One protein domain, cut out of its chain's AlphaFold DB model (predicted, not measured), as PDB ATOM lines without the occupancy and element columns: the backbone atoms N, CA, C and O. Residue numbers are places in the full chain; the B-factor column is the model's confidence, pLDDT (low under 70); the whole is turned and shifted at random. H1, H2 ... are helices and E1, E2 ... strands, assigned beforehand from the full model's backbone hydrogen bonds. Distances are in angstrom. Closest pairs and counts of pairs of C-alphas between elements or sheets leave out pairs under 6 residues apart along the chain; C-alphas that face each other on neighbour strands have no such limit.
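This is residues 2 to 114 of the 170 residues of an uncharacterized protein of Clostridium pasteurianum BC1 (UniProt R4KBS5). A small meander sheet, E1, E2 and E3, forms a compact body together with the last part of one very long helix, H1, with H3 crossing near that end of H1 and H2 close by. The first part of H1, residues 2 to 20, sticks out from this body as a long straight arm and makes much of the length. The printed part has 113 residues, with three named helices followed by three named strands, H1 H2 H3 E1 E2 E3; the sheet's order is E1 - E2 - E3, antiparallel throughout, and the class is mixed, helices and strands. The whole is loose, with a radius of gyration of the C-alphas of 17.1 A, and spans 62 by 31 by 24 A.

In the sheet, E1, residues 91 to 97, and E2, residues 100 to 106, form a hairpin, antiparallel at 174 degrees, with N 94 and O 103 2.9 A apart, within hydrogen-bond range. E2 and E3, residues 110 to 114, form a second hairpin at 176 degrees, with N 104 and O 111 within range at 2.8 A. The three strands make a meander, each the antiparallel neighbour of the one before, and E1 and E3 are the edge strands. H1, residues 2 to 36, only grazes the sheet with its residues 21 to 30; its closest C-alphas to E1 are those of Ile 26 and Ile 93, 5.5 A apart. H3, residues 55 to 70, only grazes the sheet with its residues 55 to 62; the C-alphas of Leu 55 and Leu 94 are its closest to E1, at 6.5 A. H1 and H3 touch, about perpendicular at 82 degrees, through residues 29 to 36 of H1 and 58 to 62 of H3; the closest C-alphas are those of Tyr 33 and Met 58, 6.0 A apart. H2, residues 41 to 50, is close to H1 but not clearly touching, with the C-alphas of Ser 34 and Glu 44 6.5 A apart. H2 is apart from E2, E3 and H3. In H1, H2 and H3, every O i to N i+4 pair is within hydrogen-bond range.

E1 and E2 measure 20.0 A and 20.2 A from first to last C-alpha, and E3 12.8 A, ending at C-alpha 114 (190.136, 226.082, 192.662). H1 measures 51.8 A, from C-alpha 2 at (186.967, 189.824, 211.348) to C-alpha 36 at (176.763, 222.186, 172.222). H3 measures 22.0 A and H2 14.3 A.

The C-alphas farthest apart are those of Lys 2 and Glu 76, at 62.3 A. The printed part has no cut. The link from H3 to E1, residues 71 to 90, is long; the other links are tight. The mean pLDDT of the printed part is 84.8, and residues 2 to 3 and 77 to 86 of the model are under 70.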
ATOM      1  N   LYS A   2     187.810 190.019 212.550       63.69
ATOM      2  CA  LYS A   2     186.967 189.824 211.348       63.69
ATOM      3  C   LYS A   2     185.970 190.968 211.073       63.69
ATOM      4  O   LYS A   2     185.825 191.374 209.929       63.69
ATOM      5  N   SER A   3     185.364 191.553 212.113       68.50
ATOM      6  CA  SER A   3     184.428 192.682 211.970       68.50
ATOM      7  C   SER A   3     185.083 193.965 211.440       68.50
ATOM      8  O   SER A   3     184.523 194.613 210.569       68.50
ATOM      9  N   LYS A   4     186.296 194.315 211.894       80.94
ATOM     10  CA  LYS A   4     187.020 195.516 211.425       80.94
ATOM     11  C   LYS A   4     187.376 195.436 209.935       80.94
ATOM     12  O   LYS A   4     187.262 196.431 209.231       80.94
ATOM     13  N   ILE A   5     187.757 194.248 209.464       86.44
ATOM     14  CA  ILE A   5     188.051 193.988 208.046       86.44
ATOM     15  C   ILE A   5     186.778 194.112 207.201       86.44
ATOM     16  O   ILE A   5     186.817 194.711 206.133       86.44
ATOM     17  N   TYR A   6     185.644 193.614 207.703       90.81
ATOM     18  CA  TYR A   6     184.351 193.775 207.041       90.81
ATOM     19  C   TYR A   6     183.958 195.252 206.891       90.81
ATOM     20  O   TYR A   6     183.609 195.677 205.794       90.81
ATOM     21  N   TYR A   7     184.086 196.062 207.949       90.88
ATOM     22  CA  TYR A   7     183.807 197.500 207.854       90.88
ATOM     23  C   TYR A   7     184.729 198.208 206.856       90.88
ATOM     24  O   TYR A   7     184.255 199.006 206.054       90.88
ATOM     25  N   LEU A   8     186.027 197.884 206.858       92.00
ATOM     26  CA  LEU A   8     186.979 198.435 205.891       92.00
ATOM     27  C   LEU A   8     186.588 198.082 204.449       92.00
ATOM     28  O   LEU A   8     186.592 198.943 203.575       92.00
ATOM     29  N   PHE A   9     186.209 196.827 204.211       92.62
ATOM     30  CA  PHE A   9     185.760 196.362 202.903       92.62
ATOM     31  C   PHE A   9     184.483 197.080 202.443       92.62
ATOM     32  O   PHE A   9     184.414 197.542 201.306       92.62
ATOM     33  N   MET A  10     183.507 197.259 203.337       94.25
ATOM     34  CA  MET A  10     182.284 198.010 203.035       94.25
ATOM     35  C   MET A  10     182.575 199.477 202.701       94.25
ATOM     36  O   MET A  10     182.005 200.009 201.752       94.25
ATOM     37  N   ILE A  11     183.494 200.123 203.427       95.25
ATOM     38  CA  ILE A  11     183.928 201.497 203.131       95.25
ATOM     39  C   ILE A  11     184.549 201.582 201.734       95.25
ATOM     40  O   ILE A  11     184.228 202.504 200.988       95.25
ATOM     41  N   LEU A  12     185.393 200.619 201.351       95.00
ATOM     42  CA  LEU A  12     186.001 200.588 200.018       95.00
ATOM     43  C   LEU A  12     184.959 200.419 198.908       95.00
ATOM     44  O   LEU A  12     185.060 201.090 197.882       95.00
ATOM     45  N   ILE A  13     183.939 199.580 199.117       95.62
ATOM     46  CA  ILE A  13     182.830 199.432 198.161       95.62
ATOM     47  C   ILE A  13     182.085 200.756 198.004       95.62
ATOM     48  O   ILE A  13     181.888 201.219 196.882       95.62
ATOM     49  N   ILE A  14     181.699 201.385 199.118       95.56
ATOM     50  CA  ILE A  14     180.978 202.662 199.100       95.56
ATOM     51  C   ILE A  14     181.815 203.733 198.392       95.56
ATOM     52  O   ILE A  14     181.305 204.430 197.516       95.56
ATOM     53  N   ALA A  15     183.110 203.823 198.703       94.62
ATOM     54  CA  ALA A  15     184.026 204.751 198.045       94.62
ATOM     55  C   ALA A  15     184.127 204.485 196.533       94.62
ATOM     56  O   ALA A  15     184.087 205.427 195.745       94.62
ATOM     57  N   GLY A  16     184.200 203.218 196.118       95.44
ATOM     58  CA  GLY A  16     184.228 202.835 194.706       95.44
ATOM     59  C   GLY A  16     182.966 203.253 193.950       95.44
ATOM     60  O   GLY A  16     183.061 203.821 192.864       95.44
ATOM     61  N   VAL A  17     181.787 203.042 194.547       94.19
ATOM     62  CA  VAL A  17     180.506 203.476 193.964       94.19
ATOM     63  C   VAL A  17     180.465 204.998 193.819       94.19
ATOM     64  O   VAL A  17     180.125 205.496 192.746       94.19
ATOM     65  N   ILE A  18     180.866 205.741 194.856       92.38
ATOM     66  CA  ILE A  18     180.907 207.210 194.821       92.38
ATOM     67  C   ILE A  18     181.845 207.703 193.710       92.38
ATOM     68  O   ILE A  18     181.454 208.552 192.912       92.38
ATOM     69  N   LEU A  19     183.055 207.145 193.609       92.38
ATOM     70  CA  LEU A  19     184.015 207.520 192.566       92.38
ATOM     71  C   LEU A  19     183.478 207.238 191.158       92.38
ATOM     72  O   LEU A  19     183.618 208.082 190.275       92.38
ATOM     73  N   GLY A  20     182.828 206.088 190.955       91.50
ATOM     74  CA  GLY A  20     182.208 205.741 189.676       91.50
ATOM     75  C   GLY A  20     181.117 206.731 189.262       91.50
ATOM     76  O   GLY A  20     181.087 207.174 188.114       91.50
ATOM     77  N   LEU A  21     180.264 207.142 190.206       90.00
ATOM     78  CA  LEU A  21     179.247 208.170 189.965       90.00
ATOM     79  C   LEU A  21     179.878 209.519 189.598       90.00
ATOM     80  O   LEU A  21     179.425 210.161 188.650       90.00
ATOM     81  N   CYS A  22     180.946 209.924 190.293       89.38
ATOM     82  CA  CYS A  22     181.652 211.169 189.997       89.38
ATOM     83  C   CYS A  22     182.257 211.175 188.588       89.38
ATOM     84  O   CYS A  22     182.080 212.141 187.849       89.38
ATOM     85  N   ILE A  23     182.935 210.090 188.200       90.69
ATOM     86  CA  ILE A  23     183.557 209.961 186.876       90.69
ATOM     87  C   ILE A  23     182.497 210.054 185.776       90.69
ATOM     88  O   ILE A  23     182.650 210.839 184.842       90.69
ATOM     89  N   ASN A  24     181.403 209.301 185.908       91.06
ATOM     90  CA  ASN A  24     180.330 209.307 184.916       91.06
ATOM     91  C   ASN A  24     179.675 210.686 184.786       91.06
ATOM     92  O   ASN A  24     179.376 211.117 183.675       91.06
ATOM     93  N   ASN A  25     179.488 211.398 185.899       92.38
ATOM     94  CA  ASN A  25     178.931 212.744 185.878       92.38
ATOM     95  C   ASN A  25     179.850 213.733 185.135       92.38
ATOM     96  O   ASN A  25     179.378 214.460 184.263       92.38
ATOM     97  N   ILE A  26     181.160 213.701 185.408       90.44
ATOM     98  CA  ILE A  26     182.149 214.543 184.710       90.44
ATOM     99  C   ILE A  26     182.124 214.272 183.202       90.44
ATOM    100  O   ILE A  26     182.087 215.213 182.409       90.44
ATOM    101  N   VAL A  27     182.139 212.997 182.801       90.00
ATOM    102  CA  VAL A  27     182.121 212.604 181.383       90.00
ATOM    103  C   VAL A  27     180.846 213.098 180.704       90.00
ATOM    104  O   VAL A  27     180.929 213.729 179.654       90.00
ATOM    105  N   LEU A  28     179.685 212.892 181.330       89.94
ATOM    106  CA  LEU A  28     178.403 213.324 180.780       89.94
ATOM    107  C   LEU A  28     178.357 214.841 180.561       89.94
ATOM    108  O   LEU A  28     177.994 215.288 179.473       89.94
ATOM    109  N   ASN A  29     178.788 215.627 181.552       90.50
ATOM    110  CA  ASN A  29     178.816 217.084 181.424       90.50
ATOM    111  C   ASN A  29     179.712 217.506 180.246       90.50
ATOM    112  O   ASN A  29     179.328 218.366 179.454       90.50
ATOM    113  N   ARG A  30     180.890 216.883 180.092       90.12
ATOM    114  CA  ARG A  30     181.830 217.194 179.001       90.12
ATOM    115  C   ARG A  30     181.278 216.833 177.632       90.12
ATOM    116  O   ARG A  30     181.487 217.601 176.697       90.12
ATOM    117  N   THR A  31     180.573 215.714 177.505       88.50
ATOM    118  CA  THR A  31     179.928 215.323 176.246       88.50
ATOM    119  C   THR A  31     178.826 216.305 175.862       88.50
ATOM    120  O   THR A  31     178.782 216.746 174.717       88.50
ATOM    121  N   ILE A  32     177.980 216.720 176.815       87.06
ATOM    122  CA  ILE A  32     176.942 217.736 176.569       87.06
ATOM    123  C   ILE A  32     177.584 219.043 176.092       87.06
ATOM    124  O   ILE A  32     177.203 219.574 175.053       87.06
ATOM    125  N   TYR A  33     178.609 219.513 176.803       88.06
ATOM    126  CA  TYR A  33     179.348 220.716 176.427       88.06
ATOM    127  C   TYR A  33     179.991 220.608 175.037       88.06
ATOM    128  O   TYR A  33     179.890 221.531 174.237       88.06
ATOM    129  N   SER A  34     180.636 219.480 174.730       87.06
ATOM    130  CA  SER A  34     181.317 219.264 173.447       87.06
ATOM    131  C   SER A  34     180.336 219.255 172.277       87.06
ATOM    132  O   SER A  34     180.629 219.837 171.232       87.06
ATOM    133  N   ASN A  35     179.163 218.650 172.476       84.44
ATOM    134  CA  ASN A  35     178.094 218.636 171.485       84.44
ATOM    135  C   ASN A  35     177.528 220.042 171.242       84.44
ATOM    136  O   ASN A  35     177.363 220.424 170.087       84.44
ATOM    137  N   GLU A  36     177.298 220.818 172.307       81.75
ATOM    138  CA  GLU A  36     176.763 222.186 172.222       81.75
ATOM    139  C   GLU A  36     177.682 223.132 171.439       81.75
ATOM    140  O   GLU A  36     177.230 223.987 170.689       81.75
ATOM    141  N   ILE A  37     179.000 222.983 171.581       83.19
ATOM    142  CA  ILE A  37     179.968 223.842 170.877       83.19
ATOM    143  C   ILE A  37     180.380 223.292 169.509       83.19
ATOM    144  O   ILE A  37     181.297 223.834 168.892       83.19
ATOM    145  N   HIS A  38     179.758 222.196 169.067       82.94
ATOM    146  CA  HIS A  38     180.131 221.451 167.865       82.94
ATOM    147  C   HIS A  38     181.633 221.120 167.802       82.94
ATOM    148  O   HIS A  38     182.284 221.246 166.758       82.94
ATOM    149  N   MET A  39     182.208 220.700 168.934       84.06
ATOM    150  CA  MET A  39     183.621 220.336 169.002       84.06
ATOM    151  C   MET A  39     183.885 219.085 168.161       84.06
ATOM    152  O   MET A  39     183.160 218.094 168.236       84.06
ATOM    153  N   LYS A  40     184.963 219.096 167.369       89.19
ATOM    154  CA  LYS A  40     185.381 217.903 166.618       89.19
ATOM    155  C   LYS A  40     185.764 216.789 167.593       89.19
ATOM    156  O   LYS A  40     186.469 217.043 168.567       89.19
ATOM    157  N   ALA A  41     185.424 215.542 167.266       86.12
ATOM    158  CA  ALA A  41     185.728 214.379 168.109       86.12
ATOM    159  C   ALA A  41     187.224 214.255 168.478       86.12
ATOM    160  O   ALA A  41     187.565 213.842 169.584       86.12
ATOM    161  N   SER A  42     188.133 214.645 167.576       86.81
ATOM    162  CA  SER A  42     189.577 214.652 167.847       86.81
ATOM    163  C   SER A  42     189.988 215.697 168.888       86.81
ATOM    164  O   SER A  42     190.868 215.434 169.707       86.81
ATOM    165  N   GLU A  43     189.353 216.869 168.879       86.69
ATOM    166  CA  GLU A  43     189.595 217.929 169.856       86.69
ATOM    167  C   GLU A  43     188.977 217.575 171.212       86.69
ATOM    168  O   GLU A  43     189.632 217.734 172.243       86.69
ATOM    169  N   GLU A  44     187.766 217.013 171.220       86.94
ATOM    170  CA  GLU A  44     187.136 216.496 172.436       86.94
ATOM    171  C   GLU A  44     188.014 215.434 173.103       86.94
ATOM    172  O   GLU A  44     188.318 215.534 174.293       86.94
ATOM    173  N   ALA A  45     188.473 214.442 172.336       85.88
ATOM    174  CA  ALA A  45     189.352 213.392 172.836       85.88
ATOM    175  C   ALA A  45     190.653 213.970 173.416       85.88
ATOM    176  O   ALA A  45     191.122 213.522 174.466       85.88
ATOM    177  N   TYR A  46     191.219 214.991 172.764       88.81
ATOM    178  CA  TYR A  46     192.403 215.684 173.255       88.81
ATOM    179  C   TYR A  46     192.137 216.378 174.597       88.81
ATOM    180  O   TYR A  46     192.837 216.089 175.567       88.81
ATOM    181  N   ARG A  47     191.098 217.222 174.691       86.00
ATOM    182  CA  ARG A  47     190.739 217.950 175.924       86.00
ATOM    183  C   ARG A  47     190.384 217.018 177.075       86.00
ATOM    184  O   ARG A  47     190.801 217.269 178.206       86.00
ATOM    185  N   ASN A  48     189.681 215.922 176.789       84.94
ATOM    186  CA  ASN A  48     189.399 214.864 177.756       84.94
ATOM    187  C   ASN A  48     190.681 214.229 178.288       84.94
ATOM    188  O   ASN A  48     190.833 214.094 179.502       84.94
ATOM    189  N   ARG A  49     191.627 213.897 177.402       85.44
ATOM    190  CA  ARG A  49     192.909 213.294 177.782       85.44
ATOM    191  C   ARG A  49     193.733 214.207 178.689       85.44
ATOM    192  O   ARG A  49     194.333 213.723 179.643       85.44
ATOM    193  N   ILE A  50     193.774 215.505 178.394       87.44
ATOM    194  CA  ILE A  50     194.559 216.476 179.175       87.44
ATOM    195  C   ILE A  50     193.764 217.128 180.316       87.44
ATOM    196  O   ILE A  50     194.317 217.934 181.059       87.44
ATOM    197  N   ASN A  51     192.482 216.778 180.481       84.88
ATOM    198  CA  ASN A  51     191.567 217.353 181.473       84.88
ATOM    199  C   ASN A  51     191.560 218.893 181.482       84.88
ATOM    200  O   ASN A  51     191.581 219.523 182.545       84.88
ATOM    201  N   GLN A  52     191.518 219.495 180.290       86.19
ATOM    202  CA  GLN A  52     191.605 220.943 180.104       86.19
ATOM    203  C   GLN A  52     190.361 221.477 179.383       86.19
ATOM    204  O   GLN A  52     190.303 221.573 178.154       86.19
ATOM    205  N   TYR A  53     189.359 221.820 180.190       88.00
ATOM    206  CA  TYR A  53     188.111 222.443 179.760       88.00
ATOM    207  C   TYR A  53     188.003 223.834 180.372       88.00
ATOM    208  O   TYR A  53     188.457 224.060 181.492       88.00
ATOM    209  N   ASN A  54     187.388 224.760 179.637       88.69
ATOM    210  CA  ASN A  54     187.016 226.051 180.194       88.69
ATOM    211  C   ASN A  54     185.758 225.847 181.047       88.69
ATOM    212  O   ASN A  54     184.661 225.738 180.502       88.69
ATOM    213  N   LEU A  55     185.936 225.725 182.366       91.00
ATOM    214  CA  LEU A  55     184.830 225.414 183.271       91.00
ATOM    215  C   LEU A  55     183.798 226.544 183.344       91.00
ATOM    216  O   LEU A  55     182.623 226.239 183.485       91.00
ATOM    217  N   ASP A  56     184.202 227.806 183.171       89.81
ATOM    218  CA  ASP A  56     183.280 228.952 183.170       89.81
ATOM    219  C   ASP A  56     182.361 228.936 181.941       89.81
ATOM    220  O   ASP A  56     181.150 229.130 182.045       89.81
ATOM    221  N   ASP A  57     182.927 228.678 180.759       90.25
ATOM    222  CA  ASP A  57     182.132 228.563 179.530       90.25
ATOM    223  C   ASP A  57     181.228 227.323 179.570       90.25
ATOM    224  O   ASP A  57     180.079 227.352 179.131       90.25
ATOM    225  N   MET A  58     181.739 226.236 180.146       91.19
ATOM    226  CA  MET A  58     180.995 224.999 180.337       91.19
ATOM    227  C   MET A  58     179.814 225.172 181.293       91.19
ATOM    228  O   MET A  58     178.703 224.772 180.953       91.19
ATOM    229  N   GLU A  59     180.035 225.808 182.443       90.81
ATOM    230  CA  GLU A  59     178.996 226.177 183.407       90.81
ATOM    231  C   GLU A  59     177.915 227.023 182.730       90.81
ATOM    232  O   GLU A  59     176.741 226.659 182.754       90.81
ATOM    233  N   LYS A  60     178.311 228.090 182.024       90.81
ATOM    234  CA  LYS A  60     177.370 228.981 181.336       90.81
ATOM    235  C   LYS A  60     176.497 228.240 180.321       90.81
ATOM    236  O   LYS A  60     175.298 228.495 180.246       90.81
ATOM    237  N   LYS A  61     177.081 227.337 179.529       88.81
ATOM    238  CA  LYS A  61     176.328 226.563 178.530       88.81
ATOM    239  C   LYS A  61     175.377 225.577 179.185       88.81
ATOM    240  O   LYS A  61     174.218 225.515 178.798       88.81
ATOM    241  N   LEU A  62     175.825 224.863 180.214       89.56
ATOM    242  CA  LEU A  62     174.962 223.947 180.958       89.56
ATOM    243  C   LEU A  62     173.828 224.690 181.688       89.56
ATOM    244  O   LEU A  62     172.718 224.170 181.764       89.56
ATOM    245  N   ASP A  63     174.066 225.906 182.181       88.62
ATOM    246  CA  ASP A  63     173.032 226.761 182.778       88.62
ATOM    247  C   ASP A  63     171.986 227.197 181.743       88.62
ATOM    248  O   ASP A  63     170.791 227.106 182.012       88.62
ATOM    249  N   ILE A  64     172.409 227.592 180.536       87.38
ATOM    250  CA  ILE A  64     171.483 227.905 179.432       87.38
ATOM    251  C   ILE A  64     170.652 226.675 179.054       87.38
ATOM    252  O   ILE A  64     169.453 226.791 178.825       87.38
ATOM    253  N   LEU A  65     171.275 225.496 178.992       86.31
ATOM    254  CA  LEU A  65     170.583 224.252 178.659       86.31
ATOM    255  C   LEU A  65     169.557 223.858 179.732       86.31
ATOM    256  O   LEU A  65     168.453 223.443 179.390       86.31
ATOM    257  N   GLU A  66     169.884 224.015 181.017       86.25
ATOM    258  CA  GLU A  66     168.914 223.803 182.099       86.25
ATOM    259  C   GLU A  66     167.779 224.833 182.056       86.25
ATOM    260  O   GLU A  66     166.623 224.444 182.207       86.25
ATOM    261  N   ASP A  67     168.064 226.111 181.774       86.50
ATOM    262  CA  ASP A  67     167.010 227.129 181.648       86.50
ATOM    263  C   ASP A  67     166.094 226.866 180.448       86.50
ATOM    264  O   ASP A  67     164.877 226.987 180.570       86.50
ATOM    265  N   LYS A  68     166.650 226.421 179.315       83.50
ATOM    266  CA  LYS A  68     165.876 225.967 178.150       83.50
ATOM    267  C   LYS A  68     164.976 224.767 178.485       83.50
ATOM    268  O   LYS A  68     163.862 224.691 177.973       83.50
ATOM    269  N   MET A  69     165.431 223.833 179.327       82.19
ATOM    270  CA  MET A  69     164.610 222.701 179.786       82.19
ATOM    271  C   MET A  69     163.490 223.134 180.741       82.19
ATOM    272  O   MET A  69     162.382 222.603 180.658       82.19
ATOM    273  N   ASP A  70     163.779 224.060 181.659       84.62
ATOM    274  CA  ASP A  70     162.824 224.535 182.666       84.62
ATOM    275  C   ASP A  70     161.843 225.592 182.089       84.62
ATOM    276  O   ASP A  70     160.730 225.711 182.599       84.62
ATOM    277  N   ASN A  71     162.220 226.328 181.031       85.81
ATOM    278  CA  ASN A  71     161.439 227.402 180.389       85.81
ATOM    279  C   ASN A  71     161.471 227.323 178.839       85.81
ATOM    280  O   ASN A  71     161.952 228.251 178.173       85.81
ATOM    281  N   PRO A  72     160.978 226.236 178.225       81.94
ATOM    282  CA  PRO A  72     161.102 226.001 176.782       81.94
ATOM    283  C   PRO A  72     160.421 227.069 175.912       81.94
ATOM    284  O   PRO A  72     160.828 227.288 174.777       81.94
ATOM    285  N   GLU A  73     159.399 227.756 176.421       82.88
ATOM    286  CA  GLU A  73     158.678 228.833 175.733       82.88
ATOM    287  C   GLU A  73     159.491 230.120 175.527       82.88
ATOM    288  O   GLU A  73     159.119 230.943 174.690       82.88
ATOM    289  N   LYS A  74     160.591 230.309 176.270       83.75
ATOM    290  CA  LYS A  74     161.473 231.480 176.127       83.75
ATOM    291  C   LYS A  74     162.449 231.362 174.958       83.75
ATOM    292  O   LYS A  74     163.093 232.350 174.610       83.75
ATOM    293  N   TYR A  75     162.581 230.171 174.384       78.00
ATOM    294  CA  TYR A  75     163.598 229.858 173.395       78.00
ATOM    295  C   TYR A  75     162.955 229.408 172.089       78.00
ATOM    296  O   TYR A  75     161.954 228.691 172.073       78.00
ATOM    297  N   GLU A  76     163.526 229.861 170.976       70.56
ATOM    298  CA  GLU A  76     163.081 229.448 169.653       70.56
ATOM    299  C   GLU A  76     163.355 227.948 169.486       70.56
ATOM    300  O   GLU A  76     164.431 227.459 169.831       70.56
ATOM    301  N   LYS A  77     162.351 227.196 169.026       65.31
ATOM    302  CA  LYS A  77     162.489 225.755 168.810       65.31
ATOM    303  C   LYS A  77     163.343 225.529 167.572       65.31
ATOM    304  O   LYS A  77     162.830 225.573 166.459       65.31
ATOM    305  N   ASP A  78     164.628 225.290 167.778       61.19
ATOM    306  CA  ASP A  78     165.511 224.802 166.728       61.19
ATOM    307  C   ASP A  78     165.435 223.265 166.683       61.19
ATOM    308  O   ASP A  78     165.636 222.583 167.689       61.19
ATOM    309  N   ASP A  79     165.138 222.686 165.519       55.41
ATOM    310  CA  ASP A  79     165.066 221.226 165.329       55.41
ATOM    311  C   ASP A  79     166.429 220.525 165.539       55.41
ATOM    312  O   ASP A  79     166.511 219.294 165.710       55.41
ATOM    313  N   THR A  80     167.516 221.305 165.553       56.50
ATOM    314  CA  THR A  80     168.878 220.835 165.824       56.50
ATOM    315  C   THR A  80     169.291 220.911 167.296       56.50
ATOM    316  O   THR A  80     170.310 220.316 167.656       56.50
ATOM    317  N   ASP A  81     168.480 221.526 168.165       59.38
ATOM    318  CA  ASP A  81     168.833 221.736 169.571       59.38
ATOM    319  C   ASP A  81     168.901 220.399 170.337       59.38
ATOM    320  O   ASP A  81     167.924 219.655 170.498       59.38
ATOM    321  N   ILE A  82     170.091 220.095 170.862       62.34
ATOM    322  CA  ILE A  82     170.395 218.917 171.697       62.34
ATOM    323  C   ILE A  82     169.542 218.891 172.973       62.34
ATOM    324  O   ILE A  82     169.292 217.828 173.547       62.34
ATOM    325  N   VAL A  83     169.049 220.058 173.384       56.09
ATOM    326  CA  VAL A  83     168.320 220.304 174.631       56.09
ATOM    327  C   VAL A  83     167.027 219.497 174.737       56.09
ATOM    328  O   VAL A  83     166.644 219.082 175.825       56.09
ATOM    329  N   PHE A  84     166.379 219.200 173.606       56.59
ATOM    330  CA  PHE A  84     165.164 218.380 173.581       56.59
ATOM    331  C   PHE A  84     165.443 216.874 173.465       56.59
ATOM    332  O   PHE A  84     164.512 216.070 173.504       56.59
ATOM    333  N   LYS A  85     166.712 216.475 173.311       63.09
ATOM    334  CA  LYS A  85     167.128 215.078 173.098       63.09
ATOM    335  C   LYS A  85     167.975 214.521 174.241       63.09
ATOM    336  O   LYS A  85     168.048 213.303 174.387       63.09
ATOM    337  N   VAL A  86     168.612 215.377 175.043       66.19
ATOM    338  CA  VAL A  86     169.557 214.959 176.086       66.19
ATOM    339  C   VAL A  86     169.145 215.514 177.443       66.19
ATOM    340  O   VAL A  86     168.891 216.703 177.600       66.19
ATOM    341  N   TYR A  87     169.105 214.638 178.447       70.81
ATOM    342  CA  TYR A  87     168.890 215.037 179.833       70.81
ATOM    343  C   TYR A  87     170.113 215.797 180.360       70.81
ATOM    344  O   TYR A  87     171.206 215.230 180.440       70.81
ATOM    345  N   VAL A  88     169.920 217.056 180.754       74.69
ATOM    346  CA  VAL A  88     170.954 217.859 181.415       74.69
ATOM    347  C   VAL A  88     170.970 217.515 182.909       74.69
ATOM    348  O   VAL A  88     169.944 217.642 183.586       74.69
ATOM    349  N   PRO A  89     172.109 217.071 183.469       75.31
ATOM    350  CA  PRO A  89     172.204 216.787 184.892       75.31
ATOM    351  C   PRO A  89     171.966 218.040 185.741       75.31
ATOM    352  O   PRO A  89     172.664 219.042 185.609       75.31
ATOM    353  N   ARG A  90     171.022 217.949 186.685       82.19
ATOM    354  CA  ARG A  90     170.787 218.981 187.716       82.19
ATOM    355  C   ARG A  90     171.828 218.981 188.834       82.19
ATOM    356  O   ARG A  90     171.935 219.945 189.580       82.19
ATOM    357  N   PHE A  91     172.546 217.870 188.985       88.31
ATOM    358  CA  PHE A  91     173.738 217.763 189.818       88.31
ATOM    359  C   PHE A  91     174.930 217.588 188.888       88.31
ATOM    360  O   PHE A  91     174.951 216.642 188.091       88.31
ATOM    361  N   ARG A  92     175.905 218.489 188.985       90.06
ATOM    362  CA  ARG A  92     177.035 218.559 188.063       90.06
ATOM    363  C   ARG A  92     178.335 218.626 188.837       90.06
ATOM    364  O   ARG A  92     178.473 219.372 189.803       90.06
ATOM    365  N   ILE A  93     179.293 217.851 188.370       90.88
ATOM    366  CA  ILE A  93     180.681 217.908 188.779       90.88
ATOM    367  C   ILE A  93     181.457 218.388 187.561       90.88
ATOM    368  O   ILE A  93     181.523 217.692 186.542       90.88
ATOM    369  N   LEU A  94     182.020 219.590 187.656       92.56
ATOM    370  CA  LEU A  94     182.910 220.150 186.643       92.56
ATOM    371  C   LEU A  94     184.345 220.022 187.139       92.56
ATOM    372  O   LEU A  94     184.622 220.246 188.315       92.56
ATOM    373  N   PHE A  95     185.252 219.626 186.252       91.50
ATOM    374  CA  PHE A  95     186.621 219.321 186.641       91.50
ATOM    375  C   PHE A  95     187.631 219.661 185.547       91.50
ATOM    376  O   PHE A  95     187.537 219.154 184.419       91.50
ATOM    377  N   SER A  96     188.647 220.436 185.925       90.00
ATOM    378  CA  SER A  96     189.887 220.629 185.182       90.00
ATOM    379  C   SER A  96     191.083 220.374 186.095       90.00
ATOM    380  O   SER A  96     191.053 220.688 187.279       90.00
ATOM    381  N   MET A  97     192.137 219.762 185.552       85.00
ATOM    382  CA  MET A  97     193.352 219.457 186.317       85.00
ATOM    383  C   MET A  97     194.427 220.544 186.174       85.00
ATOM    384  O   MET A  97     195.356 220.586 186.977       85.00
ATOM    385  N   ASN A  98     194.334 221.408 185.156       80.12
ATOM    386  CA  ASN A  98     195.358 222.411 184.873       80.12
ATOM    387  C   ASN A  98     194.754 223.752 184.395       80.12
ATOM    388  O   ASN A  98     194.493 223.899 183.197       80.12
ATOM    389  N   PRO A  99     194.564 224.735 185.298       82.25
ATOM    390  CA  PRO A  99     194.763 224.636 186.750       82.25
ATOM    391  C   PRO A  99     193.751 223.680 187.401       82.25
ATOM    392  O   PRO A  99     192.694 223.414 186.833       82.25
ATOM    393  N   LEU A 100     194.075 223.153 188.587       85.94
ATOM    394  CA  LEU A 100     193.150 222.302 189.334       85.94
ATOM    395  C   LEU A 100     191.912 223.117 189.734       85.94
ATOM    396  O   LEU A 100     192.017 224.042 190.534       85.94
ATOM    397  N   ASP A 101     190.759 222.784 189.174       89.56
ATOM    398  CA  ASP A 101     189.469 223.404 189.469       89.56
ATOM    399  C   ASP A 101     188.391 222.316 189.487       89.56
ATOM    400  O   ASP A 101     188.240 221.548 188.533       89.56
ATOM    401  N   LEU A 102     187.687 222.212 190.608       90.75
ATOM    402  CA  LEU A 102     186.630 221.249 190.867       90.75
ATOM    403  C   LEU A 102     185.396 222.002 191.356       90.75
ATOM    404  O   LEU A 102     185.427 222.654 192.398       90.75
ATOM    405  N   ARG A 103     184.292 221.870 190.625       92.00
ATOM    406  CA  ARG A 103     183.029 222.541 190.932       92.00
ATOM    407  C   ARG A 103     181.939 221.515 191.154       92.00
ATOM    408  O   ARG A 103     181.777 220.599 190.353       92.00
ATOM    409  N   PHE A 104     181.199 221.687 192.239       92.00
ATOM    410  CA  PHE A 104     179.995 220.934 192.547       92.00
ATOM    411  C   PHE A 104     178.811 221.877 192.424       92.00
ATOM    412  O   PHE A 104     178.696 222.837 193.187       92.00
ATOM    413  N   GLU A 105     177.935 221.602 191.472       90.50
ATOM    414  CA  GLU A 105     176.799 222.458 191.168       90.50
ATOM    415  C   GLU A 105     175.496 221.688 191.295       90.50
ATOM    416  O   GLU A 105     175.352 220.540 190.871       90.50
ATOM    417  N   THR A 106     174.534 222.365 191.899       89.00
ATOM    418  CA  THR A 106     173.132 221.988 191.975       89.00
ATOM    419  C   THR A 106     172.294 223.205 191.627       89.00
ATOM    420  O   THR A 106     172.790 224.331 191.674       89.00
ATOM    421  N   LYS A 107     170.994 223.005 191.413       82.12
ATOM    422  CA  LYS A 107     170.035 224.101 191.219       82.12
ATOM    423  C   LYS A 107     170.102 225.199 192.296       82.12
ATOM    424  O   LYS A 107     169.869 226.362 191.994       82.12
ATOM    425  N   ASN A 108     170.411 224.840 193.545       86.44
ATOM    426  CA  ASN A 108     170.359 225.770 194.683       86.44
ATOM    427  C   ASN A 108     171.738 226.170 195.226       86.44
ATOM    428  O   ASN A 108     171.855 227.178 195.917       86.44
ATOM    429  N   TYR A 109     172.771 225.370 194.965       87.12
ATOM    430  CA  TYR A 109     174.092 225.524 195.571       87.12
ATOM    431  C   TYR A 109     175.186 225.277 194.546       87.12
ATOM    432  O   TYR A 109     175.155 224.262 193.848       87.12
ATOM    433  N   LYS A 110     176.187 226.157 194.537       90.31
ATOM    434  CA  LYS A 110     177.430 225.986 193.787       90.31
ATOM    435  C   LYS A 110     178.611 226.072 194.756       90.31
ATOM    436  O   LYS A 110     178.682 226.992 195.570       90.31
ATOM    437  N   VAL A 111     179.501 225.084 194.715       89.06
ATOM    438  CA  VAL A 111     180.687 224.982 195.579       89.06
ATOM    439  C   VAL A 111     181.913 224.770 194.706       89.06
ATOM    440  O   VAL A 111     181.938 223.842 193.901       89.06
ATOM    441  N   TYR A 112     182.940 225.602 194.890       89.00
ATOM    442  CA  TYR A 112     184.134 225.606 194.046       89.00
ATOM    443  C   TYR A 112     185.408 225.342 194.853       89.00
ATOM    444  O   TYR A 112     185.630 225.919 195.919       89.00
ATOM    445  N   LEU A 113     186.267 224.487 194.308       85.50
ATOM    446  CA  LEU A 113     187.606 224.171 194.786       85.50
ATOM    447  C   LEU A 113     188.587 224.463 193.655       85.50
ATOM    448  O   LEU A 113     188.790 223.634 192.776       85.50
ATOM    449  N   ASN A 114     189.198 225.642 193.688       85.12
ATOM    450  CA  ASN A 114     190.136 226.082 192.662       85.12
ATOM    451  C   ASN A 114     191.598 225.995 193.125       85.12
ATOM    452  O   ASN A 114     191.909 225.805 194.306       85.12
TER     453      ASN A 114